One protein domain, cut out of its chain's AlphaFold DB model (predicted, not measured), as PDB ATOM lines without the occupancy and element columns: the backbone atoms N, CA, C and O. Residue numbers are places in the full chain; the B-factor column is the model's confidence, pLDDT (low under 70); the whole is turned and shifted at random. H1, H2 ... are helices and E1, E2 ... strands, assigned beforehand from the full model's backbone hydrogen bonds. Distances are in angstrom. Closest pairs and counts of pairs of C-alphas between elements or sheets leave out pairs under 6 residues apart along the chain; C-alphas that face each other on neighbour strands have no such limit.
ATOM      1  N   GLN A  28     112.007  81.614 122.148       86.00
ATOM      2  CA  GLN A  28     112.372  83.012 122.391       86.00
ATOM      3  C   GLN A  28     111.134  83.908 122.425       86.00
ATOM      4  O   GLN A  28     111.010  84.741 123.322       86.00
ATOM      5  N   ALA A  29     110.183  83.702 121.510       84.69
ATOM      6  CA  ALA A  29     108.918  84.431 121.494       84.69
ATOM      7  C   ALA A  29     108.076  84.141 122.750       84.69
ATOM      8  O   ALA A  29     107.519  85.061 123.352       84.69
ATOM      9  N   ILE A  30     108.034  82.879 123.198       88.06
ATOM     10  CA  ILE A  30     107.367  82.486 124.451       88.06
ATOM     11  C   ILE A  30     108.040  83.154 125.659       88.06
ATOM     12  O   ILE A  30     107.352  83.712 126.517       88.06
ATOM     13  N   HIS A  31     109.375  83.139 125.712       90.62
ATOM     14  CA  HIS A  31     110.140  83.791 126.774       90.62
ATOM     15  C   HIS A  31     109.881  85.305 126.819       90.62
ATOM     16  O   HIS A  31     109.594  85.846 127.885       90.62
ATOM     17  N   LEU A  32     109.881  85.980 125.664       90.12
ATOM     18  CA  LEU A  32     109.554  87.402 125.554       90.12
ATOM     19  C   LEU A  32     108.145  87.715 126.087       90.12
ATOM     20  O   LEU A  32     107.981  88.650 126.869       90.12
ATOM     21  N   CYS A  33     107.135  86.921 125.720       90.25
ATOM     22  CA  CYS A  33     105.764  87.102 126.217       90.25
ATOM     23  C   CYS A  33     105.673  86.914 127.742       90.25
ATOM     24  O   CYS A  33     104.936  87.637 128.418       90.25
ATOM     25  N   SER A  34     106.439  85.969 128.293       92.19
ATOM     26  CA  SER A  34     106.531  85.738 129.738       92.19
ATOM     27  C   SER A  34     107.182  86.916 130.472       92.19
ATOM     28  O   SER A  34     106.656  87.377 131.492       92.19
ATOM     29  N   GLU A  35     108.286  87.446 129.940       94.31
ATOM     30  CA  GLU A  35     108.963  88.621 130.503       94.31
ATOM     31  C   GLU A  35     108.078  89.870 130.428       94.31
ATOM     32  O   GLU A  35     107.982  90.605 131.409       94.31
ATOM     33  N   LEU A  36     107.360  90.078 129.319       93.56
ATOM     34  CA  LEU A  36     106.383  91.163 129.165       93.56
ATOM     35  C   LEU A  36     105.285  91.105 130.224       93.56
ATOM     36  O   LEU A  36     105.002  92.103 130.890       93.56
ATOM     37  N   ARG A  37     104.687  89.923 130.415       94.25
ATOM     38  CA  ARG A  37     103.640  89.706 131.419       94.25
ATOM     39  C   ARG A  37     104.152  89.998 132.827       94.25
ATOM     40  O   ARG A  37     103.474  90.675 133.604       94.25
ATOM     41  N   SER A  38     105.351  89.512 133.137       95.06
ATOM     42  CA  SER A  38     105.982  89.689 134.445       95.06
ATOM     43  C   SER A  38     106.358  91.150 134.695       95.06
ATOM     44  O   SER A  38     106.033  91.686 135.751       95.06
ATOM     45  N   ALA A  39     106.957  91.828 133.712       96.50
ATOM     46  CA  ALA A  39     107.330  93.240 133.800       96.50
ATOM     47  C   ALA A  39     106.105  94.152 133.942       96.50
ATOM     48  O   ALA A  39     106.099  95.039 134.796       96.50
ATOM     49  N   ARG A  40     105.036  93.897 133.171       96.75
ATOM     50  CA  ARG A  40     103.773  94.638 133.293       96.75
ATOM     51  C   ARG A  40     103.175  94.487 134.686       96.75
ATOM     52  O   ARG A  40     102.793  95.475 135.301       96.75
ATOM     53  N   SER A  41     103.097  93.253 135.179       95.31
ATOM     54  CA  SER A  41     102.517  92.963 136.495       95.31
ATOM     55  C   SER A  41     103.343  93.596 137.614       95.31
ATOM     56  O   SER A  41     102.780  94.209 138.513       95.31
ATOM     57  N   ALA A  42     104.674  93.515 137.527       95.94
ATOM     58  CA  ALA A  42     105.576  94.144 138.486       95.94
ATOM     59  C   ALA A  42     105.371  95.664 138.550       95.94
ATOM     60  O   ALA A  42     105.215  96.201 139.640       95.94
ATOM     61  N   LEU A  43     105.296  96.348 137.400       96.75
ATOM     62  CA  LEU A  43     105.021  97.786 137.356       96.75
ATOM     63  C   LEU A  43     103.655  98.119 137.968       96.75
ATOM     64  O   LEU A  43     103.570  98.972 138.847       96.75
ATOM     65  N   LEU A  44     102.591  97.437 137.532       95.19
ATOM     66  CA  LEU A  44     101.228  97.705 138.001       95.19
ATOM     67  C   LEU A  44     101.040  97.445 139.499       95.19
ATOM     68  O   LEU A  44     100.179  98.078 140.097       95.19
ATOM     69  N   ASN A  45     101.836  96.559 140.100       94.88
ATOM     70  CA  ASN A  45     101.790  96.287 141.536       94.88
ATOM     71  C   ASN A  45     102.473  97.370 142.383       94.88
ATOM     72  O   ASN A  45     102.153  97.482 143.561       94.88
ATOM     73  N   LEU A  46     103.379  98.166 141.804       94.94
ATOM     74  CA  LEU A  46     104.042  99.272 142.506       94.94
ATOM     75  C   LEU A  46     103.191 100.551 142.507       94.94
ATOM     76  O   LEU A  46     103.198 101.308 143.471       94.94
ATOM     77  N   LEU A  47     102.439 100.801 141.429       92.19
ATOM     78  CA  LEU A  47     101.670 102.044 141.257       92.19
ATOM     79  C   LEU A  47     100.636 102.351 142.359       92.19
ATOM     80  O   LEU A  47     100.415 103.530 142.623       92.19
ATOM     81  N   PRO A  48      99.975 101.378 143.009       92.19
ATOM     82  CA  PRO A  48      99.019 101.684 144.065       92.19
ATOM     83  C   PRO A  48      99.658 102.304 145.314       92.19
ATOM     84  O   PRO A  48      98.935 102.934 146.085       92.19
ATOM     85  N   ASP A  49     100.971 102.144 145.525       89.25
ATOM     86  CA  ASP A  49     101.676 102.700 146.679       89.25
ATOM     87  C   ASP A  49     102.466 103.979 146.308       89.25
ATOM     88  O   ASP A  49     103.502 103.927 145.638       89.25
ATOM     89  N   PRO A  50     102.024 105.172 146.754       86.06
ATOM     90  CA  PRO A  50     102.731 106.432 146.516       86.06
ATOM     91  C   PRO A  50     103.979 106.622 147.401       86.06
ATOM     92  O   PRO A  50     104.611 107.687 147.342       86.06
ATOM     93  N   ASN A  51     104.308 105.661 148.270       87.12
ATOM     94  CA  ASN A  51     105.536 105.649 149.072       87.12
ATOM     95  C   ASN A  51     106.705 104.966 148.366       87.12
ATOM     96  O   ASN A  51     107.838 105.098 148.832       87.12
ATOM     97  N   GLU A  52     106.448 104.293 147.244       91.94
ATOM     98  CA  GLU A  52     107.494 103.671 146.446       91.94
ATOM     99  C   GLU A  52     108.558 104.682 146.001       91.94
ATOM    100  O   GLU A  52     108.323 105.888 145.848       91.94
ATOM    101  N   SER A  53     109.779 104.191 145.803       91.75
ATOM    102  CA  SER A  53     110.876 105.052 145.359       91.75
ATOM    103  C   SER A  53     110.727 105.410 143.877       91.75
ATOM    104  O   SER A  53     110.394 104.555 143.055       91.75
ATOM    105  N   CYS A  54     111.052 106.654 143.499       89.81
ATOM    106  CA  CYS A  54     111.044 107.063 142.088       89.81
ATOM    107  C   CYS A  54     111.919 106.140 141.226       89.81
ATOM    108  O   CYS A  54     111.517 105.770 140.131       89.81
ATOM    109  N   SER A  55     113.069 105.696 141.745       92.25
ATOM    110  CA  SER A  55     113.960 104.755 141.056       92.25
ATOM    111  C   SER A  55     113.320 103.391 140.791       92.25
ATOM    112  O   SER A  55     113.570 102.802 139.743       92.25
ATOM    113  N   ALA A  56     112.494 102.881 141.713       94.75
ATOM    114  CA  ALA A  56     111.796 101.613 141.516       94.75
ATOM    115  C   ALA A  56     110.748 101.730 140.402       94.75
ATOM    116  O   ALA A  56     110.700 100.882 139.511       94.75
ATOM    117  N   ILE A  57     109.968 102.817 140.406       95.81
ATOM    118  CA  ILE A  57     108.971 103.093 139.364       95.81
ATOM    119  C   ILE A  57     109.635 103.312 138.003       95.81
ATOM    120  O   ILE A  57     109.196 102.731 137.014       95.81
ATOM    121  N   GLU A  58     110.719 104.090 137.939       93.44
ATOM    122  CA  GLU A  58     111.489 104.308 136.705       93.44
ATOM    123  C   GLU A  58     112.077 103.009 136.166       93.44
ATOM    124  O   GLU A  58     111.948 102.726 134.977       93.44
ATOM    125  N   GLY A  59     112.684 102.198 137.036       95.31
ATOM    126  CA  GLY A  59     113.242 100.905 136.658       95.31
ATOM    127  C   GLY A  59     112.177  99.952 136.117       95.31
ATOM    128  O   GLY A  59     112.378  99.333 135.072       95.31
ATOM    129  N   ALA A  60     111.021  99.872 136.782       96.75
ATOM    130  CA  ALA A  60     109.910  99.029 136.353       96.75
ATOM    131  C   ALA A  60     109.276  99.518 135.040       96.75
ATOM    132  O   ALA A  60     109.022  98.707 134.145       96.75
ATOM    133  N   LEU A  61     109.079 100.834 134.887       96.81
ATOM    134  CA  LEU A  61     108.575 101.432 133.649       96.81
ATOM    135  C   LEU A  61     109.541 101.175 132.492       96.81
ATOM    136  O   LEU A  61     109.114 100.721 131.433       96.81
ATOM    137  N   ARG A  62     110.839 101.422 132.699       95.50
ATOM    138  CA  ARG A  62     111.878 101.204 131.688       95.50
ATOM    139  C   ARG A  62     111.927  99.744 131.261       95.50
ATOM    140  O   ARG A  62     111.854  99.482 130.068       95.50
ATOM    141  N   LYS A  63     111.955  98.805 132.217       95.88
ATOM    142  CA  LYS A  63     111.954  97.364 131.924       95.88
ATOM    143  C   LYS A  63     110.733  96.961 131.093       95.88
ATOM    144  O   LYS A  63     110.868  96.208 130.133       95.88
ATOM    145  N   TYR A  64     109.545  97.452 131.450       96.88
ATOM    146  CA  TYR A  64     108.332  97.161 130.691       96.88
ATOM    147  C   TYR A  64     108.390  97.746 129.275       96.88
ATOM    148  O   TYR A  64     108.167  97.020 128.309       96.88
ATOM    149  N   LEU A  65     108.719  99.034 129.142       94.56
ATOM    150  CA  LEU A  65     108.748  99.710 127.847       94.56
ATOM    151  C   LEU A  65     109.835  99.153 126.922       94.56
ATOM    152  O   LEU A  65     109.549  98.959 125.753       94.56
ATOM    153  N   GLU A  66     111.025  98.802 127.412       93.38
ATOM    154  CA  GLU A  66     112.070  98.166 126.585       93.38
ATOM    155  C   GLU A  66     111.569  96.891 125.901       93.38
ATOM    156  O   GLU A  66     111.824  96.649 124.719       93.38
ATOM    157  N   LEU A  67     110.821  96.070 126.640       92.81
ATOM    158  CA  LEU A  67     110.214  94.855 126.106       92.81
ATOM    159  C   LEU A  67     109.016  95.171 125.203       92.81
ATOM    160  O   LEU A  67     108.765  94.448 124.243       92.81
ATOM    161  N   PHE A  68     108.259  96.224 125.507       92.56
ATOM    162  CA  PHE A  68     106.994  96.528 124.843       92.56
ATOM    163  C   PHE A  68     107.145  97.368 123.567       92.56
ATOM    164  O   PHE A  68     106.335  97.229 122.655       92.56
ATOM    165  N   VAL A  69     108.186  98.198 123.456       89.50
ATOM    166  CA  VAL A  69     108.406  99.096 122.309       89.50
ATOM    167  C   VAL A  69     108.531  98.323 120.997       89.50
ATOM    168  O   VAL A  69     108.114  98.854 119.979       89.50
ATOM    169  N   GLY A  70     108.929  97.046 120.995       86.94
ATOM    170  CA  GLY A  70     108.883  96.215 119.781       86.94
ATOM    171  C   GLY A  70     107.477  96.027 119.170       86.94
ATOM    172  O   GLY A  70     107.327  95.706 117.992       86.94
ATOM    173  N   PHE A  71     106.398  96.277 119.915       86.00
ATOM    174  CA  PHE A  71     105.055  96.339 119.324       86.00
ATOM    175  C   PHE A  71     104.783  97.645 118.562       86.00
ATOM    176  O   PHE A  71     103.848  97.691 117.765       86.00
ATOM    177  N   ILE A  72     105.558  98.697 118.830       84.06
ATOM    178  CA  ILE A  72     105.378 100.061 118.316       84.06
ATOM    179  C   ILE A  72     106.425 100.369 117.239       84.06
ATOM    180  O   ILE A  72     106.072 100.839 116.163       84.06
ATOM    181  N   GLU A  73     107.690 100.072 117.523       78.38
ATOM    182  CA  GLU A  73     108.839 100.280 116.650       78.38
ATOM    183  C   GLU A  73     109.379  98.926 116.179       78.38
ATOM    184  O   GLU A  73     109.460  97.967 116.947       78.38
ATOM    185  N   MET A  74     109.752  98.836 114.902       66.88
ATOM    186  CA  MET A  74     110.459  97.669 114.377       66.88
ATOM    187  C   MET A  74     111.965  97.855 114.620       66.88
ATOM    188  O   MET A  74     112.478  98.921 114.285       66.88
ATOM    189  N   PRO A  75     112.703  96.857 115.138       56.69
ATOM    190  CA  PRO A  75     114.158  96.911 115.137       56.69
ATOM    191  C   PRO A  75     114.657  96.939 113.691       56.69
ATOM    192  O   PRO A  75     114.170  96.177 112.851       56.69
ATOM    193  N   ASP A  76     115.595  97.849 113.424       53.47
ATOM    194  CA  ASP A  76     116.151  98.205 112.116       53.47
ATOM    195  C   ASP A  76     116.312  97.011 111.163       53.47
ATOM    196  O   ASP A  76     117.299  96.278 111.221       53.47
ATOM    197  N   GLN A  77     115.324  96.828 110.284       53.09
ATOM    198  CA  GLN A  77     115.417  96.226 108.950       53.09
ATOM    199  C   GLN A  77     114.014  96.186 108.340       53.09
ATOM    200  O   GLN A  77     113.172  95.374 108.717       53.09
ATOM    201  N   ASP A  78     113.768  97.078 107.390       50.59
ATOM    202  CA  ASP A  78     112.514  97.213 106.658       50.59
ATOM    203  C   ASP A  78     112.215  95.949 105.820       50.59
ATOM    204  O   ASP A  78     112.638  95.802 104.677       50.59
ATOM    205  N   TYR A  79     111.523  94.980 106.425       51.00
ATOM    206  CA  TYR A  79     111.048  93.754 105.772       51.00
ATOM    207  C   TYR A  79     109.611  93.896 105.228       51.00
ATOM    208  O   TYR A  79     108.961  92.885 104.959       51.00
ATOM    209  N   GLY A  80     109.063  95.116 105.119       46.72
ATOM    210  CA  GLY A  80     107.671  95.324 104.687       46.72
ATOM    211  C   GLY A  80     106.619  94.804 105.680       46.72
ATOM    212  O   GLY A  80     105.491  94.505 105.298       46.72
ATOM    213  N   LEU A  81     106.992  94.664 106.960       50.28
ATOM    214  CA  LEU A  81     106.150  94.165 108.062       50.28
ATOM    215  C   LEU A  81     105.708  95.281 109.037       50.28
ATOM    216  O   LEU A  81     105.175  94.974 110.104       50.28
ATOM    217  N   GLY A  82     105.937  96.554 108.690       49.88
ATOM    218  CA  GLY A  82     105.663  97.719 109.544       49.88
ATOM    219  C   GLY A  82     104.217  97.787 110.055       49.88
ATOM    220  O   GLY A  82     103.280  97.415 109.350       49.88
ATOM    221  N   ASP A  83     104.054  98.223 111.309       61.72
ATOM    222  CA  ASP A  83     102.808  98.326 112.100       61.72
ATOM    223  C   ASP A  83     102.059  97.015 112.402       61.72
ATOM    224  O   ASP A  83     101.038  97.017 113.093       61.72
ATOM    225  N   LYS A  84     102.553  95.868 111.938       67.44
ATOM    226  CA  LYS A  84     101.810  94.603 111.986       67.44
ATOM    227  C   LYS A  84     101.534  94.098 113.408       67.44
ATOM    228  O   LYS A  84     100.466  93.543 113.665       67.44
ATOM    229  N   LEU A  85     102.468  94.308 114.338       79.88
ATOM    230  CA  LEU A  85     102.293  93.921 115.743       79.88
ATOM    231  C   LEU A  85     101.547  94.966 116.572       79.88
ATOM    232  O   LEU A  85     100.926  94.600 117.570       79.88
ATOM    233  N   ARG A  86     101.515  96.233 116.148       85.56
ATOM    234  CA  ARG A  86     100.837  97.308 116.884       85.56
ATOM    235  C   ARG A  86      99.377  96.973 117.167       85.56
ATOM    236  O   ARG A  86      98.885  97.222 118.262       85.56
ATOM    237  N   TRP A  87      98.707  96.352 116.203       83.81
ATOM    238  CA  TRP A  87      97.283  96.023 116.281       83.81
ATOM    239  C   TRP A  87      97.004  94.600 116.794       83.81
ATOM    240  O   TRP A  87      95.864  94.137 116.756       83.81
ATOM    241  N   SER A  88      98.039  93.878 117.241       81.88
ATOM    242  CA  SER A  88      97.961  92.437 117.523       81.88
ATOM    243  C   SER A  88      97.297  92.069 118.846       81.88
ATOM    244  O   SER A  88      96.785  90.959 118.988       81.88
ATOM    245  N   LEU A  89      97.302  92.987 119.810       86.12
ATOM    246  CA  LEU A  89      96.827  92.755 121.166       86.12
ATOM    247  C   LEU A  89      95.744  93.762 121.530       86.12
ATOM    248  O   LEU A  89      95.825  94.939 121.183       86.12
ATOM    249  N   ARG A  90      94.735  93.281 122.258       87.44
ATOM    250  CA  ARG A  90      93.649  94.096 122.805       87.44
ATOM    251  C   ARG A  90      93.948  94.466 124.249       87.44
ATOM    252  O   ARG A  90      94.142  93.589 125.087       87.44
ATOM    253  N   PHE A  91      93.897  95.757 124.541       90.56
ATOM    254  CA  PHE A  91      94.117  96.313 125.869       90.56
ATOM    255  C   PHE A  91      92.875  97.042 126.353       90.56
ATOM    256  O   PHE A  91      92.137  97.622 125.556       90.56
ATOM    257  N   ARG A  92      92.637  96.998 127.666       91.25
ATOM    258  CA  ARG A  92      91.466  97.605 128.305       91.25
ATOM    259  C   ARG A  92      91.894  98.472 129.468       91.25
ATOM    260  O   ARG A  92      92.589  97.982 130.357       91.25
ATOM    261  N   TRP A  93      91.447  99.718 129.472       90.94
ATOM    262  CA  TRP A  93      91.782 100.701 130.493       90.94
ATOM    263  C   TRP A  93      90.563 101.513 130.886       90.94
ATOM    264  O   TRP A  93      89.847 102.007 130.022       90.94
ATOM    265  N   THR A  94      90.341 101.699 132.183       87.25
ATOM    266  CA  THR A  94      89.403 102.718 132.659       87.25
ATOM    267  C   THR A  94      89.992 104.111 132.464       87.25
ATOM    268  O   THR A  94      91.173 104.266 132.137       87.25
ATOM    269  N   ASN A  95      89.169 105.140 132.649       74.50
ATOM    270  CA  ASN A  95      89.611 106.528 132.606       74.50
ATOM    271  C   ASN A  95      89.512 107.162 133.989       74.50
ATOM    272  O   ASN A  95      88.570 106.876 134.729       74.50
ATOM    273  N   SER A  96      90.442 108.059 134.308       68.69
ATOM    274  CA  SER A  96      90.521 108.699 135.624       68.69
ATOM    275  C   SER A  96      89.256 109.507 135.971       68.69
ATOM    276  O   SER A  96      88.921 109.665 137.143       68.69
ATOM    277  N   MET A  97      88.507 109.940 134.947       59.56
ATOM    278  CA  MET A  97      87.298 110.766 135.067       59.56
ATOM    279  C   MET A  97      85.985 110.061 134.685       59.56
ATOM    280  O   MET A  97      84.917 110.625 134.922       59.56
ATOM    281  N   LEU A  98      86.024 108.848 134.112       65.19
ATOM    282  CA  LEU A  98      84.823 108.155 133.592       65.19
ATOM    283  C   LEU A  98      84.428 106.908 134.406       65.19
ATOM    284  O   LEU A  98      83.615 106.095 133.962       65.19
ATOM    285  N   GLY A  99      84.987 106.755 135.608       70.69
ATOM    286  CA  GLY A  99      84.654 105.662 136.520       70.69
ATOM    287  C   GLY A  99      85.189 104.301 136.060       70.69
ATOM    288  O   GLY A  99      86.279 104.201 135.504       70.69
ATOM    289  N   SER A 100      84.436 103.233 136.332       80.06
ATOM    290  CA  SER A 100      84.864 101.837 136.134       80.06
ATOM    291  C   SER A 100      84.670 101.294 134.715       80.06
ATOM    292  O   SER A 100      85.045 100.150 134.450       80.06
ATOM    293  N   ALA A 101      84.047 102.065 133.820       78.69
ATOM    294  CA  ALA A 101      83.801 101.641 132.447       78.69
ATOM    295  C   ALA A 101      85.119 101.669 131.651       78.69
ATOM    296  O   ALA A 101      85.726 102.739 131.523       78.69
ATOM    297  N   PRO A 102      85.599 100.525 131.131       86.12
ATOM    298  CA  PRO A 102      86.846 100.500 130.390       86.12
ATOM    299  C   PRO A 102      86.651 100.886 128.926       86.12
ATOM    300  O   PRO A 102      85.666 100.542 128.276       86.12
ATOM    301  N   GLU A 103      87.671 101.529 128.384       85.00
ATOM    302  CA  GLU A 103      87.904 101.642 126.960       85.00
ATOM    303  C   GLU A 103      88.803 100.493 126.500       85.00
ATOM    304  O   GLU A 103      89.847 100.224 127.099       85.00
ATOM    305  N   ALA A 104      88.390  99.808 125.437       86.62
ATOM    306  CA  ALA A 104      89.103  98.672 124.876       86.62
ATOM    307  C   ALA A 104      89.606  99.000 123.469       86.62
ATOM    308  O   ALA A 104      88.804  99.313 122.587       86.62
ATOM    309  N   ARG A 105      90.918  98.892 123.239       84.50
ATOM    310  CA  ARG A 105      91.523  99.111 121.919       84.50
ATOM    311  C   ARG A 105      92.525  98.020 121.575       84.50
ATOM    312  O   ARG A 105      93.292  97.574 122.425       84.50
ATOM    313  N   ASN A 106      92.542  97.636 120.305       86.44
ATOM    314  CA  ASN A 106      93.559  96.758 119.743       86.44
ATOM    315  C   ASN A 106      94.740  97.599 119.242       86.44
ATOM    316  O   ASN A 106      94.990  97.625 118.048       86.44
ATOM    317  N   ASP A 107      95.387  98.373 120.113       86.75
ATOM    318  CA  ASP A 107      96.490  99.266 119.732       86.75
ATOM    319  C   ASP A 107      97.556  99.285 120.836       86.75
ATOM    320  O   ASP A 107      97.288  99.667 121.977       86.75
ATOM    321  N   ALA A 108      98.780  98.889 120.502       89.00
ATOM    322  CA  ALA A 108      99.915  98.924 121.413       89.00
ATOM    323  C   ALA A 108     100.284 100.357 121.829       89.00
ATOM    324  O   ALA A 108     100.661 100.575 122.979       89.00
ATOM    325  N   MET A 109     100.103 101.363 120.965       86.75
ATOM    326  CA  MET A 109     100.312 102.757 121.372       86.75
ATOM    327  C   MET A 109      99.312 103.184 122.451       86.75
ATOM    328  O   MET A 109      99.676 103.937 123.349       86.75
ATOM    329  N   PHE A 110      98.076 102.675 122.411       87.25
ATOM    330  CA  PHE A 110      97.079 102.940 123.452       87.25
ATOM    331  C   PHE A 110      97.484 102.344 124.809       87.25
ATOM    332  O   PHE A 110      97.328 103.010 125.834       87.25
ATOM    333  N   GLU A 111      98.042 101.130 124.832       93.00
ATOM    334  CA  GLU A 111      98.591 100.525 126.057       93.00
ATOM    335  C   GLU A 111      99.762 101.335 126.608       93.00
ATOM    336  O   GLU A 111      99.758 101.695 127.785       93.00
ATOM    337  N   ALA A 112     100.751 101.644 125.764       91.06
ATOM    338  CA  ALA A 112     101.928 102.391 126.190       91.06
ATOM    339  C   ALA A 112     101.547 103.788 126.705       91.06
ATOM    340  O   ALA A 112     101.994 104.172 127.785       91.06
ATOM    341  N   ALA A 113     100.647 104.501 126.017       86.44
ATOM    342  CA  ALA A 113     100.136 105.789 126.477       86.44
ATOM    343  C   ALA A 113      99.417 105.654 127.827       86.44
ATOM    344  O   ALA A 113      99.676 106.425 128.746       86.44
ATOM    345  N   SER A 114      98.559 104.643 127.986       89.88
ATOM    346  CA  SER A 114      97.815 104.425 129.233       89.88
ATOM    347  C   SER A 114      98.729 104.106 130.418       89.88
ATOM    348  O   SER A 114      98.514 104.641 131.504       89.88
ATOM    349  N   ILE A 115      99.774 103.296 130.211       93.75
ATOM    350  CA  ILE A 115     100.797 103.000 131.225       93.75
ATOM    351  C   ILE A 115     101.582 104.262 131.594       93.75
ATOM    352  O   ILE A 115     101.732 104.556 132.781       93.75
ATOM    353  N   ILE A 116     102.044 105.027 130.599       90.31
ATOM    354  CA  ILE A 116     102.808 106.263 130.817       90.31
ATOM    355  C   ILE A 116     101.968 107.285 131.594       90.31
ATOM    356  O   ILE A 116     102.455 107.859 132.569       90.31
ATOM    357  N   LEU A 117     100.689 107.451 131.242       84.81
ATOM    358  CA  LEU A 117      99.754 108.303 131.984       84.81
ATOM    359  C   LEU A 117      99.564 107.826 133.429       84.81
ATOM    360  O   LEU A 117      99.528 108.651 134.343       84.81
ATOM    361  N   ASN A 118      99.478 106.514 133.669       90.06
ATOM    362  CA  ASN A 118      99.338 105.972 135.025       90.06
ATOM    363  C   ASN A 118     100.589 106.228 135.881       90.06
ATOM    364  O   ASN A 118     100.469 106.593 137.050       90.06
ATOM    365  N   VAL A 119     101.787 106.125 135.295       92.50
ATOM    366  CA  VAL A 119     103.040 106.505 135.968       92.50
ATOM    367  C   VAL A 119     103.106 108.015 136.218       92.50
ATOM    368  O   VAL A 119     103.508 108.446 137.299       92.50
ATOM    369  N   ALA A 120     102.658 108.841 135.271       81.88
ATOM    370  CA  ALA A 120     102.574 110.287 135.464       81.88
ATOM    371  C   ALA A 120     101.631 110.648 136.628       81.88
ATOM    372  O   ALA A 120     101.967 111.474 137.480       81.88
ATOM    373  N   MET A 121     100.482 109.972 136.731       80.31
ATOM    374  CA  MET A 121      99.567 110.106 137.867       80.31
ATOM    375  C   MET A 121     100.186 109.633 139.187       80.31
ATOM    376  O   MET A 121      99.963 110.276 140.216       80.31
ATOM    377  N   TRP A 122     100.999 108.573 139.179       91.75
ATOM    378  CA  TRP A 122     101.760 108.152 140.358       91.75
ATOM    379  C   TRP A 122     102.735 109.239 140.830       91.75
ATOM    380  O   TRP A 122     102.734 109.590 142.009       91.75
ATOM    381  N   TYR A 123     103.493 109.857 139.916       83.31
ATOM    382  CA  TYR A 123     104.391 110.967 140.258       83.31
ATOM    383  C   TYR A 123     103.648 112.145 140.880       83.31
ATOM    384  O   TYR A 123     104.100 112.707 141.881       83.31
ATOM    385  N   MET A 124     102.475 112.485 140.335       78.56
ATOM    386  CA  MET A 124     101.588 113.463 140.957       78.56
ATOM    387  C   MET A 124     101.236 113.006 142.379       78.56
ATOM    388  O   MET A 124     101.463 113.745 143.333       78.56
ATOM    389  N   LYS A 125     100.726 111.788 142.591       81.94
ATOM    390  CA  LYS A 125     100.366 111.259 143.929       81.94
ATOM    391  C   LYS A 125     101.529 111.312 144.926       81.94
ATOM    392  O   LYS A 125     101.350 111.872 146.009       81.94
ATOM    393  N   CYS A 126     102.724 110.880 144.529       83.69
ATOM    394  CA  CYS A 126     103.944 110.982 145.331       83.69
ATOM    395  C   CYS A 126     104.249 112.441 145.729       83.69
ATOM    396  O   CYS A 126     104.436 112.742 146.912       83.69
ATOM    397  N   ALA A 127     104.176 113.376 144.776       78.06
ATOM    398  CA  ALA A 127     104.365 114.799 145.043       78.06
ATOM    399  C   ALA A 127     103.321 115.370 146.024       78.06
ATOM    400  O   ALA A 127     103.677 116.175 146.880       78.06
ATOM    401  N   ALA A 128     102.046 114.948 145.951       72.75
ATOM    402  CA  ALA A 128     101.005 115.417 146.890       72.75
ATOM    403  C   ALA A 128     101.312 114.989 148.302       72.75
ATOM    404  O   ALA A 128     101.235 115.802 149.214       72.75
ATOM    405  N   ARG A 129     101.626 113.706 148.466       83.69
ATOM    406  CA  ARG A 129     101.901 113.119 149.767       83.69
ATOM    407  C   ARG A 129     103.025 113.868 150.470       83.69
ATOM    408  O   ARG A 129     102.877 114.261 151.622       83.69
ATOM    409  N   ILE A 130     104.138 114.095 149.772       78.19
ATOM    410  CA  ILE A 130     105.281 114.819 150.340       78.19
ATOM    411  C   ILE A 130     104.898 116.281 150.608       78.19
ATOM    412  O   ILE A 130     105.213 116.811 151.671       78.19
ATOM    413  N   ALA A 131     104.168 116.916 149.686       72.94
ATOM    414  CA  ALA A 131     103.745 118.304 149.824       72.94
ATOM    415  C   ALA A 131     102.695 118.542 150.923       72.94
ATOM    416  O   ALA A 131     102.569 119.660 151.420       72.94
ATOM    417  N   ALA A 132     101.957 117.511 151.332       70.69
ATOM    418  CA  ALA A 132     100.955 117.604 152.385       70.69
ATOM    419  C   ALA A 132     101.561 117.626 153.801       70.69
ATOM    420  O   ALA A 132     100.854 117.947 154.757       70.69
ATOM    421  N   LYS A 133     102.858 117.316 153.957       75.31
ATOM    422  CA  LYS A 133     103.548 117.359 155.255       75.31
ATOM    423  C   LYS A 133     103.555 118.783 155.823       75.31
ATOM    424  O   LYS A 133     103.835 119.746 155.114       75.31
ATOM    425  N   GLU A 134     103.296 118.913 157.124       66.44
ATOM    426  CA  GLU A 134     103.222 120.210 157.819       66.44
ATOM    427  C   GLU A 134     104.540 120.999 157.722       66.44
ATOM    428  O   GLU A 134     104.544 122.189 157.391       66.44
ATOM    429  N   ALA A 135     105.660 120.307 157.939       75.50
ATOM    430  CA  ALA A 135     107.008 120.842 157.820       75.50
ATOM    431  C   ALA A 135     107.793 120.047 156.771       75.50
ATOM    432  O   ALA A 135     108.415 119.033 157.071       75.50
ATOM    433  N   ILE A 136     107.740 120.518 155.526       79.81
ATOM    434  CA  ILE A 136     108.536 119.971 154.424       79.81
ATOM    435  C   ILE A 136     109.958 120.529 154.521       79.81
ATOM    436  O   ILE A 136     110.147 121.748 154.601       79.81
ATOM    437  N   THR A 137     110.953 119.649 154.472       86.19
ATOM    438  CA  THR A 137     112.367 120.023 154.341       86.19
ATOM    439  C   THR A 137     112.682 120.565 152.940       86.19
ATOM    440  O   THR A 137     111.931 120.373 151.983       86.19
ATOM    441  N   MET A 138     113.819 121.246 152.775       82.94
ATOM    442  CA  MET A 138     114.216 121.748 151.454       82.94
ATOM    443  C   MET A 138     114.406 120.613 150.435       82.94
ATOM    444  O   MET A 138     114.025 120.765 149.277       82.94
ATOM    445  N   ASP A 139     114.961 119.475 150.853       86.19
ATOM    446  CA  ASP A 139     115.202 118.347 149.952       86.19
ATOM    447  C   ASP A 139     113.903 117.647 149.551       86.19
ATOM    448  O   ASP A 139     113.710 117.337 148.379       86.19
ATOM    449  N   GLU A 140     112.944 117.516 150.464       83.75
ATOM    450  CA  GLU A 140     111.599 117.043 150.121       83.75
ATOM    451  C   GLU A 140     110.874 118.002 149.167       83.75
ATOM    452  O   GLU A 140     110.211 117.555 148.234       83.75
ATOM    453  N   ALA A 141     111.039 119.319 149.331       77.94
ATOM    454  CA  ALA A 141     110.489 120.296 148.392       77.94
ATOM    455  C   ALA A 141     111.126 120.178 146.994       77.94
ATOM    456  O   ALA A 141     110.422 120.291 145.987       77.94
ATOM    457  N   LYS A 142     112.435 119.885 146.908       82.12
ATOM    458  CA  LYS A 142     113.101 119.569 145.629       82.12
ATOM    459  C   LYS A 142     112.532 118.297 145.002       82.12
ATOM    460  O   LYS A 142     112.344 118.279 143.789       82.12
ATOM    461  N   VAL A 143     112.231 117.272 145.805       84.19
ATOM    462  CA  VAL A 143     111.596 116.031 145.329       84.19
ATOM    463  C   VAL A 143     110.187 116.301 144.802       84.19
ATOM    464  O   VAL A 143     109.854 115.835 143.717       84.19
ATOM    465  N   VAL A 144     109.369 117.098 145.498       78.44
ATOM    466  CA  VAL A 144     108.046 117.524 144.997       78.44
ATOM    467  C   VAL A 144     108.190 118.235 143.652       78.44
ATOM    468  O   VAL A 144     107.489 117.915 142.697       78.44
ATOM    469  N   HIS A 145     109.131 119.171 143.546       76.75
ATOM    470  CA  HIS A 145     109.366 119.898 142.305       76.75
ATOM    471  C   HIS A 145     109.826 118.977 141.161       76.75
ATOM    472  O   HIS A 145     109.275 119.045 140.063       76.75
ATOM    473  N   SER A 146     110.807 118.099 141.393       81.56
ATOM    474  CA  SER A 146     111.326 117.201 140.353       81.56
ATOM    475  C   SER A 146     110.293 116.165 139.906       81.56
ATOM    476  O   SER A 146     110.127 115.951 138.710       81.56
ATOM    477  N   THR A 147     109.535 115.578 140.832       82.00
ATOM    478  CA  THR A 147     108.481 114.598 140.508       82.00
ATOM    479  C   THR A 147     107.346 115.210 139.688       82.00
ATOM    480  O   THR A 147     106.891 114.589 138.729       82.00
ATOM    481  N   LEU A 148     106.940 116.453 139.970       78.19
ATOM    482  CA  LEU A 148     105.961 117.171 139.141       78.19
ATOM    483  C   LEU A 148     106.496 117.479 137.734       78.19
ATOM    484  O   LEU A 148     105.747 117.387 136.761       78.19
ATOM    485  N   ARG A 149     107.791 117.799 137.600       83.56
ATOM    486  CA  ARG A 149     108.432 117.986 136.285       83.56
ATOM    487  C   ARG A 149     108.471 116.697 135.471       83.56
ATOM    488  O   ARG A 149     108.192 116.748 134.275       83.56
ATOM    489  N   LYS A 150     108.750 115.562 136.117       83.69
ATOM    490  CA  LYS A 150     108.693 114.227 135.500       83.69
ATOM    491  C   LYS A 150     107.283 113.864 135.054       83.69
ATOM    492  O   LYS A 150     107.099 113.469 133.910       83.69
ATOM    493  N   ALA A 151     106.282 114.074 135.912       76.88
ATOM    494  CA  ALA A 151     104.880 113.868 135.550       76.88
ATOM    495  C   ALA A 151     104.496 114.693 134.312       76.88
ATOM    496  O   ALA A 151     103.968 114.150 133.347       76.88
ATOM    497  N   SER A 152     104.818 115.991 134.323       72.25
ATOM    498  CA  SER A 152     104.576 116.904 133.201       72.25
ATOM    499  C   SER A 152     105.272 116.440 131.916       72.25
ATOM    500  O   SER A 152     104.662 116.449 130.853       72.25
ATOM    501  N   GLY A 153     106.509 115.951 132.024       72.69
ATOM    502  CA  GLY A 153     107.262 115.348 130.926       72.69
ATOM    503  C   GLY A 153     106.566 114.166 130.262       72.69
ATOM    504  O   GLY A 153     106.435 114.118 129.042       72.69
ATOM    505  N   LEU A 154     106.076 113.236 131.081       82.25
ATOM    506  CA  LEU A 154     105.350 112.050 130.626       82.25
ATOM    507  C   LEU A 154     104.007 112.413 129.976       82.25
ATOM    508  O   LEU A 154     103.680 111.874 128.921       82.25
ATOM    509  N   PHE A 155     103.246 113.343 130.568       75.62
ATOM    510  CA  PHE A 155     102.007 113.848 129.964       75.62
ATOM    511  C   PHE A 155     102.277 114.525 128.620       75.62
ATOM    512  O   PHE A 155     101.589 114.233 127.643       75.62
ATOM    513  N   HIS A 156     103.301 115.381 128.567       75.25
ATOM    514  CA  HIS A 156     103.683 116.079 127.349       75.25
ATOM    515  C   HIS A 156     104.079 115.097 126.248       75.25
ATOM    516  O   HIS A 156     103.551 115.205 125.155       75.25
ATOM    517  N   PHE A 157     104.909 114.093 126.548       81.19
ATOM    518  CA  PHE A 157     105.292 113.060 125.582       81.19
ATOM    519  C   PHE A 157     104.078 112.315 125.002       81.19
ATOM    520  O   PHE A 157     103.973 112.119 123.790       81.19
ATOM    521  N   VAL A 158     103.120 111.922 125.848       75.12
ATOM    522  CA  VAL A 158     101.892 111.264 125.370       75.12
ATOM    523  C   VAL A 158     101.103 112.197 124.445       75.12
ATOM    524  O   VAL A 158     100.631 111.761 123.396       75.12
ATOM    525  N   GLU A 159     100.995 113.479 124.789       65.62
ATOM    526  CA  GLU A 159     100.315 114.500 123.985       65.62
ATOM    527  C   GLU A 159     101.005 114.759 122.635       65.62
ATOM    528  O   GLU A 159     100.356 114.715 121.582       65.62
ATOM    529  N   SER A 160     102.306 115.048 122.650       66.69
ATOM    530  CA  SER A 160     103.071 115.451 121.469       66.69
ATOM    531  C   SER A 160     103.327 114.291 120.523       66.69
ATOM    532  O   SER A 160     103.175 114.460 119.309       66.69
ATOM    533  N   ASP A 161     103.680 113.129 121.069       72.50
ATOM    534  CA  ASP A 161     104.331 112.065 120.308       72.50
ATOM    535  C   ASP A 161     103.485 110.795 120.198       72.50
ATOM    536  O   ASP A 161     103.687 110.017 119.271       72.50
ATOM    537  N   MET A 162     102.486 110.579 121.061       73.56
ATOM    538  CA  MET A 162     101.645 109.374 120.986       73.56
ATOM    539  C   MET A 162     100.243 109.653 120.449       73.56
ATOM    540  O   MET A 162      99.809 109.001 119.499       73.56
ATOM    541  N   ILE A 163      99.534 110.641 121.009       64.38
ATOM    542  CA  ILE A 163      98.135 110.930 120.655       64.38
ATOM    543  C   ILE A 163      98.003 111.327 119.182       64.38
ATOM    544  O   ILE A 163      97.070 110.882 118.515       64.38
ATOM    545  N   ARG A 164      98.972 112.070 118.628       60.38
ATOM    546  CA  ARG A 164      98.994 112.426 117.195       60.38
ATOM    547  C   ARG A 164      99.058 111.208 116.264       60.38
ATOM    548  O   ARG A 164      98.633 111.300 115.115       60.38
ATOM    549  N   HIS A 165      99.558 110.074 116.755       63.75
ATOM    550  CA  HIS A 165      99.726 108.836 115.994       63.75
ATOM    551  C   HIS A 165      98.637 107.785 116.284       63.75
ATOM    552  O   HIS A 165      98.643 106.716 115.662       63.75
ATOM    553  N   LEU A 166      97.686 108.053 117.190       62.16
ATOM    554  CA  LEU A 166      96.515 107.198 117.411       62.16
ATOM    555  C   LEU A 166      95.535 107.363 116.237       62.16
ATOM    556  O   LEU A 166      94.861 108.382 116.099       62.16
ATOM    557  N   ARG A 167      95.458 106.354 115.361       54.16
ATOM    558  CA  ARG A 167      94.541 106.351 114.210       54.16
ATOM    559  C   ARG A 167      93.172 105.798 114.607       54.16
ATOM    560  O   ARG A 167      93.088 104.737 115.212       54.16
ATOM    561  N   GLY A 168      92.110 106.461 114.146       49.03
ATOM    562  CA  GLY A 168      90.741 105.945 114.194       49.03
ATOM    563  C   GLY A 168      90.064 106.103 115.557       49.03
ATOM    564  O   GLY A 168      90.572 105.663 116.580       49.03
ATOM    565  N   THR A 169      88.861 106.677 115.526       45.12
ATOM    566  CA  THR A 169      87.981 107.058 116.647       45.12
ATOM    567  C   THR A 169      88.392 108.335 117.376       45.12
ATOM    568  O   THR A 169      89.412 108.401 118.058       45.12
ATOM    569  N   ASN A 170      87.547 109.363 117.230       51.22
ATOM    570  CA  ASN A 170      87.545 110.525 118.110       51.22
ATOM    571  C   ASN A 170      87.559 110.004 119.551       51.22
ATOM    572  O   ASN A 170      86.714 109.171 119.891       51.22
ATOM    573  N   ALA A 171      88.530 110.439 120.358       53.59
ATOM    574  CA  ALA A 171      88.614 110.053 121.761       53.59
ATOM    575  C   ALA A 171      87.248 110.234 122.438       53.59
ATOM    576  O   ALA A 171      86.520 111.190 122.139       53.59
ATOM    577  N   ILE A 172      86.889 109.297 123.321       63.59
ATOM    578  CA  ILE A 172      85.636 109.382 124.073       63.59
ATOM    579  C   ILE A 172      85.662 110.721 124.825       63.59
ATOM    580  O   ILE A 172      86.654 110.981 125.514       63.59
ATOM    581  N   PRO A 173      84.637 111.581 124.690       55.38
ATOM    582  CA  PRO A 173      84.610 112.857 125.389       55.38
ATOM    583  C   PRO A 173      84.872 112.687 126.891       55.38
ATOM    584  O   PRO A 173      84.180 111.912 127.551       55.38
ATOM    585  N   GLY A 174      85.883 113.380 127.417       54.53
ATOM    586  CA  GLY A 174      86.286 113.282 128.828       54.53
ATOM    587  C   GLY A 174      87.127 112.050 129.205       54.53
ATOM    588  O   GLY A 174      87.373 111.830 130.389       54.53
ATOM    589  N   SER A 175      87.575 111.247 128.233       63.09
ATOM    590  CA  SER A 175      88.615 110.230 128.452       63.09
ATOM    591  C   SER A 175      89.981 110.875 128.693       63.09
ATOM    592  O   SER A 175      90.225 112.005 128.275       63.09
ATOM    593  N   ASP A 176      90.912 110.138 129.308       62.44
ATOM    594  CA  ASP A 176      92.263 110.652 129.589       62.44
ATOM    595  C   ASP A 176      93.088 110.889 128.310       62.44
ATOM    596  O   ASP A 176      94.173 111.456 128.369       62.44
ATOM    597  N   LEU A 177      92.602 110.439 127.151       59.31
ATOM    598  CA  LEU A 177      93.218 110.659 125.842       59.31
ATOM    599  C   LEU A 177      92.446 111.685 124.992       59.31
ATOM    600  O   LEU A 177      92.797 111.887 123.831       59.31
ATOM    601  N   ASP A 178      91.398 112.325 125.531       55.12
ATOM    602  CA  ASP A 178      90.670 113.399 124.848       55.12
ATOM    603  C   ASP A 178      91.497 114.695 124.861       55.12
ATOM    604  O   ASP A 178      91.747 115.243 125.937       55.12
ATOM    605  N   PRO A 179      91.863 115.262 123.694       44.66
ATOM    606  CA  PRO A 179      92.564 116.544 123.628       44.66
ATOM    607  C   PRO A 179      91.832 117.682 124.359       44.66
ATOM    608  O   PRO A 179      92.470 118.609 124.852       44.66
ATOM    609  N   ARG A 180      90.495 117.625 124.478       42.50
ATOM    610  CA  ARG A 180      89.697 118.636 125.200       42.50
ATOM    611  C   ARG A 180      89.843 118.567 126.716       42.50
ATOM    612  O   ARG A 180      89.633 119.587 127.363       42.50
ATOM    613  N   ALA A 181      90.241 117.423 127.277       38.84
ATOM    614  CA  ALA A 181      90.587 117.333 128.695       38.84
ATOM    615  C   ALA A 181      91.826 118.191 129.034       38.84
ATOM    616  O   ALA A 181      91.987 118.617 130.175       38.84
ATOM    617  N   TYR A 182      92.655 118.495 128.028       38.94
ATOM    618  CA  TYR A 182      93.903 119.249 128.161       38.94
ATOM    619  C   TYR A 182      93.818 120.688 127.621       38.94
ATOM    620  O   TYR A 182      94.665 121.524 127.931       38.94
ATOM    621  N   ASN A 183      92.766 121.026 126.868       31.34
ATOM    622  CA  ASN A 183      92.633 122.313 126.180       31.34
ATOM    623  C   ASN A 183      91.921 123.395 127.019       31.34
ATOM    624  O   ASN A 183      90.958 124.016 126.578       31.34
ATOM    625  N   TYR A 184      92.423 123.624 128.237       29.75
ATOM    626  CA  TYR A 184      92.190 124.847 129.025       29.75
ATOM    627  C   TYR A 184      93.510 125.606 129.274       29.75
ATOM    628  O   TYR A 184      93.684 126.308 130.265       29.75
ATOM    629  N   ALA A 185      94.451 125.475 128.333       29.97
ATOM    630  CA  ALA A 185      95.711 126.219 128.269       29.97
ATOM    631  C   ALA A 185      95.759 127.194 127.064       29.97
ATOM    632  O   ALA A 185      96.838 127.581 126.618       29.97
ATOM    633  N   LEU A 280     110.974 129.493 135.567       68.19
ATOM    634  CA  LEU A 280     109.915 128.839 134.798       68.19
ATOM    635  C   LEU A 280     110.144 127.326 134.798       68.19
ATOM    636  O   LEU A 280     111.190 126.829 134.376       68.19
ATOM    637  N   VAL A 281     109.149 126.597 135.290       64.56
ATOM    638  CA  VAL A 281     109.192 125.140 135.354       64.56
ATOM    639  C   VAL A 281     108.946 124.588 133.953       64.56
ATOM    640  O   VAL A 281     107.884 124.806 133.378       64.56
ATOM    641  N   ALA A 282     109.924 123.866 133.412       70.50
ATOM    642  CA  ALA A 282     109.790 123.142 132.151       70.50
ATOM    643  C   ALA A 282     109.576 121.641 132.413       70.50
ATOM    644  O   ALA A 282     110.184 121.116 133.355       70.50
ATOM    645  N   PRO A 283     108.784 120.932 131.593       72.94
ATOM    646  CA  PRO A 283     108.692 119.475 131.655       72.94
ATOM    647  C   PRO A 283     110.080 118.821 131.572       72.94
ATOM    648  O   PRO A 283     110.984 119.346 130.919       72.94
ATOM    649  N   GLU A 284     110.279 117.699 132.262       80.44
ATOM    650  CA  GLU A 284     111.471 116.872 132.050       80.44
ATOM    651  C   GLU A 284     111.269 116.043 130.780       80.44
ATOM    652  O   GLU A 284     110.260 115.359 130.656       80.44
ATOM    653  N   ALA A 285     112.183 116.125 129.814       82.12
ATOM    654  CA  ALA A 285     112.019 115.395 128.562       82.12
ATOM    655  C   ALA A 285     112.008 113.882 128.822       82.12
ATOM    656  O   ALA A 285     112.909 113.352 129.473       82.12
ATOM    657  N   PHE A 286     111.000 113.198 128.288       87.69
ATOM    658  CA  PHE A 286     110.908 111.745 128.312       87.69
ATOM    659  C   PHE A 286     111.100 111.200 126.899       87.69
ATOM    660  O   PHE A 286     110.579 111.761 125.937       87.69
ATOM    661  N   ILE A 287     111.844 110.102 126.791       87.69
ATOM    662  CA  ILE A 287     112.056 109.368 125.546       87.69
ATOM    663  C   ILE A 287     111.762 107.892 125.792       87.69
ATOM    664  O   ILE A 287     112.060 107.367 126.870       87.69
ATOM    665  N   LEU A 288     111.186 107.220 124.795       87.44
ATOM    666  CA  LEU A 288     111.027 105.772 124.858       87.44
ATOM    667  C   LEU A 288     112.407 105.107 124.916       87.44
ATOM    668  O   LEU A 288     113.349 105.570 124.267       87.44
ATOM    669  N   PRO A 289     112.558 104.039 125.713       91.69
ATOM    670  CA  PRO A 289     113.792 103.282 125.713       91.69
ATOM    671  C   PRO A 289     113.925 102.482 124.405       91.69
ATOM    672  O   PRO A 289     112.916 102.183 123.763       91.69
ATOM    673  N   PRO A 290     115.155 102.107 124.018       88.38
ATOM    674  CA  PRO A 290     115.374 101.326 122.809       88.38
ATOM    675  C   PRO A 290     114.713  99.948 122.907       88.38
ATOM    676  O   PRO A 290     114.546  99.389 123.996       88.38
ATOM    677  N   VAL A 291     114.381  99.384 121.746       88.12
ATOM    678  CA  VAL A 291     113.821  98.033 121.626       88.12
ATOM    679  C   VAL A 291     114.747  97.014 122.302       88.12
ATOM    680  O   VAL A 291     115.955  96.987 122.062       88.12
ATOM    681  N   SER A 292     114.173  96.150 123.142       90.12
ATOM    682  CA  SER A 292     114.912  95.076 123.809       90.12
ATOM    683  C   SER A 292     115.609  94.148 122.800       90.12
ATOM    684  O   SER A 292     114.972  93.727 121.836       90.12
ATOM    685  N   PRO A 293     116.851  93.697 123.063       88.56
ATOM    686  CA  PRO A 293     117.540  92.705 122.231       88.56
ATOM    687  C   PRO A 293     116.816  91.354 122.100       88.56
ATOM    688  O   PRO A 293     117.161  90.556 121.231       88.56
ATOM    689  N   LEU A 294     115.826  91.075 122.960       87.62
ATOM    690  CA  LEU A 294     114.966  89.891 122.833       87.62
ATOM    691  C   LEU A 294     114.109  89.923 121.562       87.62
ATOM    692  O   LEU A 294     113.668  88.878 121.084       87.62
ATOM    693  N   TRP A 295     113.884  91.109 121.000       86.25
ATOM    694  CA  TRP A 295     113.243  91.275 119.710       86.25
ATOM    695  C   TRP A 295     114.225  90.984 118.580       86.25
ATOM    696  O   TRP A 295     115.012  91.832 118.166       86.25
ATOM    697  N   THR A 296     114.148  89.767 118.048       85.81
ATOM    698  CA  THR A 296     114.910  89.349 116.868       85.81
ATOM    699  C   THR A 296     113.995  89.234 115.645       85.81
ATOM    700  O   THR A 296     112.787  89.014 115.789       85.81
ATOM    701  N   PRO A 297     114.533  89.299 114.412       81.31
ATOM    702  CA  PRO A 297     113.740  89.056 113.205       81.31
ATOM    703  C   PRO A 297     113.018  87.699 113.207       81.31
ATOM    704  O   PRO A 297     111.950  87.565 112.609       81.31
ATOM    705  N   PHE A 298     113.574  86.693 113.891       81.31
ATOM    706  CA  PHE A 298     112.942  85.384 114.059       81.31
ATOM    707  C   PHE A 298     111.695  85.469 114.942       81.31
ATOM    708  O   PHE A 298     110.635  85.004 114.526       81.31
ATOM    709  N   VAL A 299     111.788  86.148 116.091       83.38
ATOM    710  CA  VAL A 299     110.653  86.373 117.002       83.38
ATOM    711  C   VAL A 299     109.527  87.146 116.306       83.38
ATOM    712  O   VAL A 299     108.364  86.761 116.418       83.38
ATOM    713  N   TYR A 300     109.845  88.171 115.507       80.62
ATOM    714  CA  TYR A 300     108.833  88.894 114.720       80.62
ATOM    715  C   TYR A 300     108.128  88.013 113.685       80.62
ATOM    716  O   TYR A 300     106.908  88.092 113.530       80.62
ATOM    717  N   ARG A 301     108.881  87.177 112.958       79.75
ATOM    718  CA  ARG A 301     108.320  86.272 111.938       79.75
ATOM    719  C   ARG A 301     107.529  85.118 112.547       79.75
ATOM    720  O   ARG A 301     106.655  84.578 111.876       79.75
ATOM    721  N   ALA A 302     107.812  84.761 113.799       82.19
ATOM    722  CA  ALA A 302     107.092  83.720 114.516       82.19
ATOM    723  C   ALA A 302     105.642  84.112 114.840       82.19
ATOM    724  O   ALA A 302     104.845  83.227 115.129       82.19
ATOM    725  N   VAL A 303     105.260  85.393 114.779       79.06
ATOM    726  CA  VAL A 303     103.877  85.821 115.042       79.06
ATOM    727  C   VAL A 303     102.996  85.613 113.805       79.06
ATOM    728  O   VAL A 303     103.250  86.159 112.729       79.06
ATOM    729  N   ASP A 304     101.918  84.846 113.964       76.50
ATOM    730  CA  ASP A 304     100.938  84.548 112.921       76.50
ATOM    731  C   ASP A 304      99.821  85.591 112.893       76.50
ATOM    732  O   ASP A 304      98.832  85.528 113.628       76.50
ATOM    733  N   ILE A 305      99.952  86.551 111.989       70.81
ATOM    734  CA  ILE A 305      98.985  87.644 111.874       70.81
ATOM    735  C   ILE A 305      97.715  87.260 111.132       70.81
ATOM    736  O   ILE A 305      96.689  87.893 111.350       70.81
ATOM    737  N   SER A 306      97.727  86.177 110.349       68.50
ATOM    738  CA  SER A 306      96.495  85.669 109.732       68.50
ATOM    739  C   SER A 306      95.479  85.200 110.778       68.50
ATOM    740  O   SER A 306      94.275  85.208 110.536       68.50
ATOM    741  N   LYS A 307      95.963  84.830 111.970       67.56
ATOM    742  CA  LYS A 307      95.132  84.397 113.091       67.56
ATOM    743  C   LYS A 307      94.711  85.545 114.005       67.56
ATOM    744  O   LYS A 307      93.884  85.321 114.894       67.56
ATOM    745  N   ILE A 308      95.269  86.744 113.853       66.00
ATOM    746  CA  ILE A 308      94.856  87.914 114.632       66.00
ATOM    747  C   ILE A 308      93.506  88.355 114.079       66.00
ATOM    748  O   ILE A 308      93.389  88.695 112.905       66.00
TER     749      ILE A 308
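This is residues 28 to 185 and 280 to 308 of the 345 residues of the protein "Hypothetical protein" of Notodromas monacha (UniProt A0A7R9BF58). Two helical hairpins, H1 with H2 and H3 with H4, pack side by side as a zigzag row of four long helices, with the tiny strand hairpin E1 E2 beside the first turns of H3. Residues 280 to 296 run past H4 and H2 to short H6, by the start of H1; short H5 is near H4. The 187 printed residues hold, in order, H1 H2 E1 E2 H3 H4 H5 H6, mostly helix, with an antiparallel sheet E1 - E2. The whole is compact, radius of gyration of the C-alphas 17.8 A, but elongated, 59 by 34 by 32 A.

E1, residues 91 to 93, and E2, 103 to 105, form an antiparallel hairpin; N 91 and O 105 are 2.9 A apart, within hydrogen-bond range. The closest C-alphas of E1 and H3, residues 108 to 131, are Phe 91 and Glu 111, 6.1 A. H3 and H4, 138 to 165, a helical hairpin, touch at Ala 120 and Ala 151, C-alphas 4.3 A, with a shallow tilt of 19 degrees, opposite ways. H3 touches H2, 54 to 71, at Phe 71 and Ala 108, C-alphas 6.1 A, with a shallow tilt of 7 degrees, opposite ways. H2 and H1, 28 to 46, a helical hairpin, touch at Ala 39 and Tyr 64, C-alphas 5.1 A; their shallow tilt of 33 degrees is only just short of steep. H6, 297 to 301, is close but not clearly touching H1, C-alphas of Ala 29 and Val 299 5.2 A. H5, 179 to 182, is near H4, with 5 pairs of C-alphas within 10 A. Every O i to N i+4 pair is within hydrogen-bond range in H1, H3 and H6, against 12 of 14 in H2 and 21 of 24 in H4; H5 is too short for one.

H1 begins at C-alpha 28 (112.372, 83.012, 122.391); H6 ends at C-alpha 301 (108.320, 86.272, 111.938). H1 is 27.2 A long, H2 25.9 A, H3 34.6 A and H4 40.4 A.

The farthest C-alphas, Ala 135 and Ser 306, are 60.5 A apart. Residues 186 to 279 are cut out, leaving 15.9 A between C-alphas 185 and 280. The links H2 to E1 and H4 to H5 are long. Confidence is under 70 in 45 residues, among them 74 to 84 and 163 to 185.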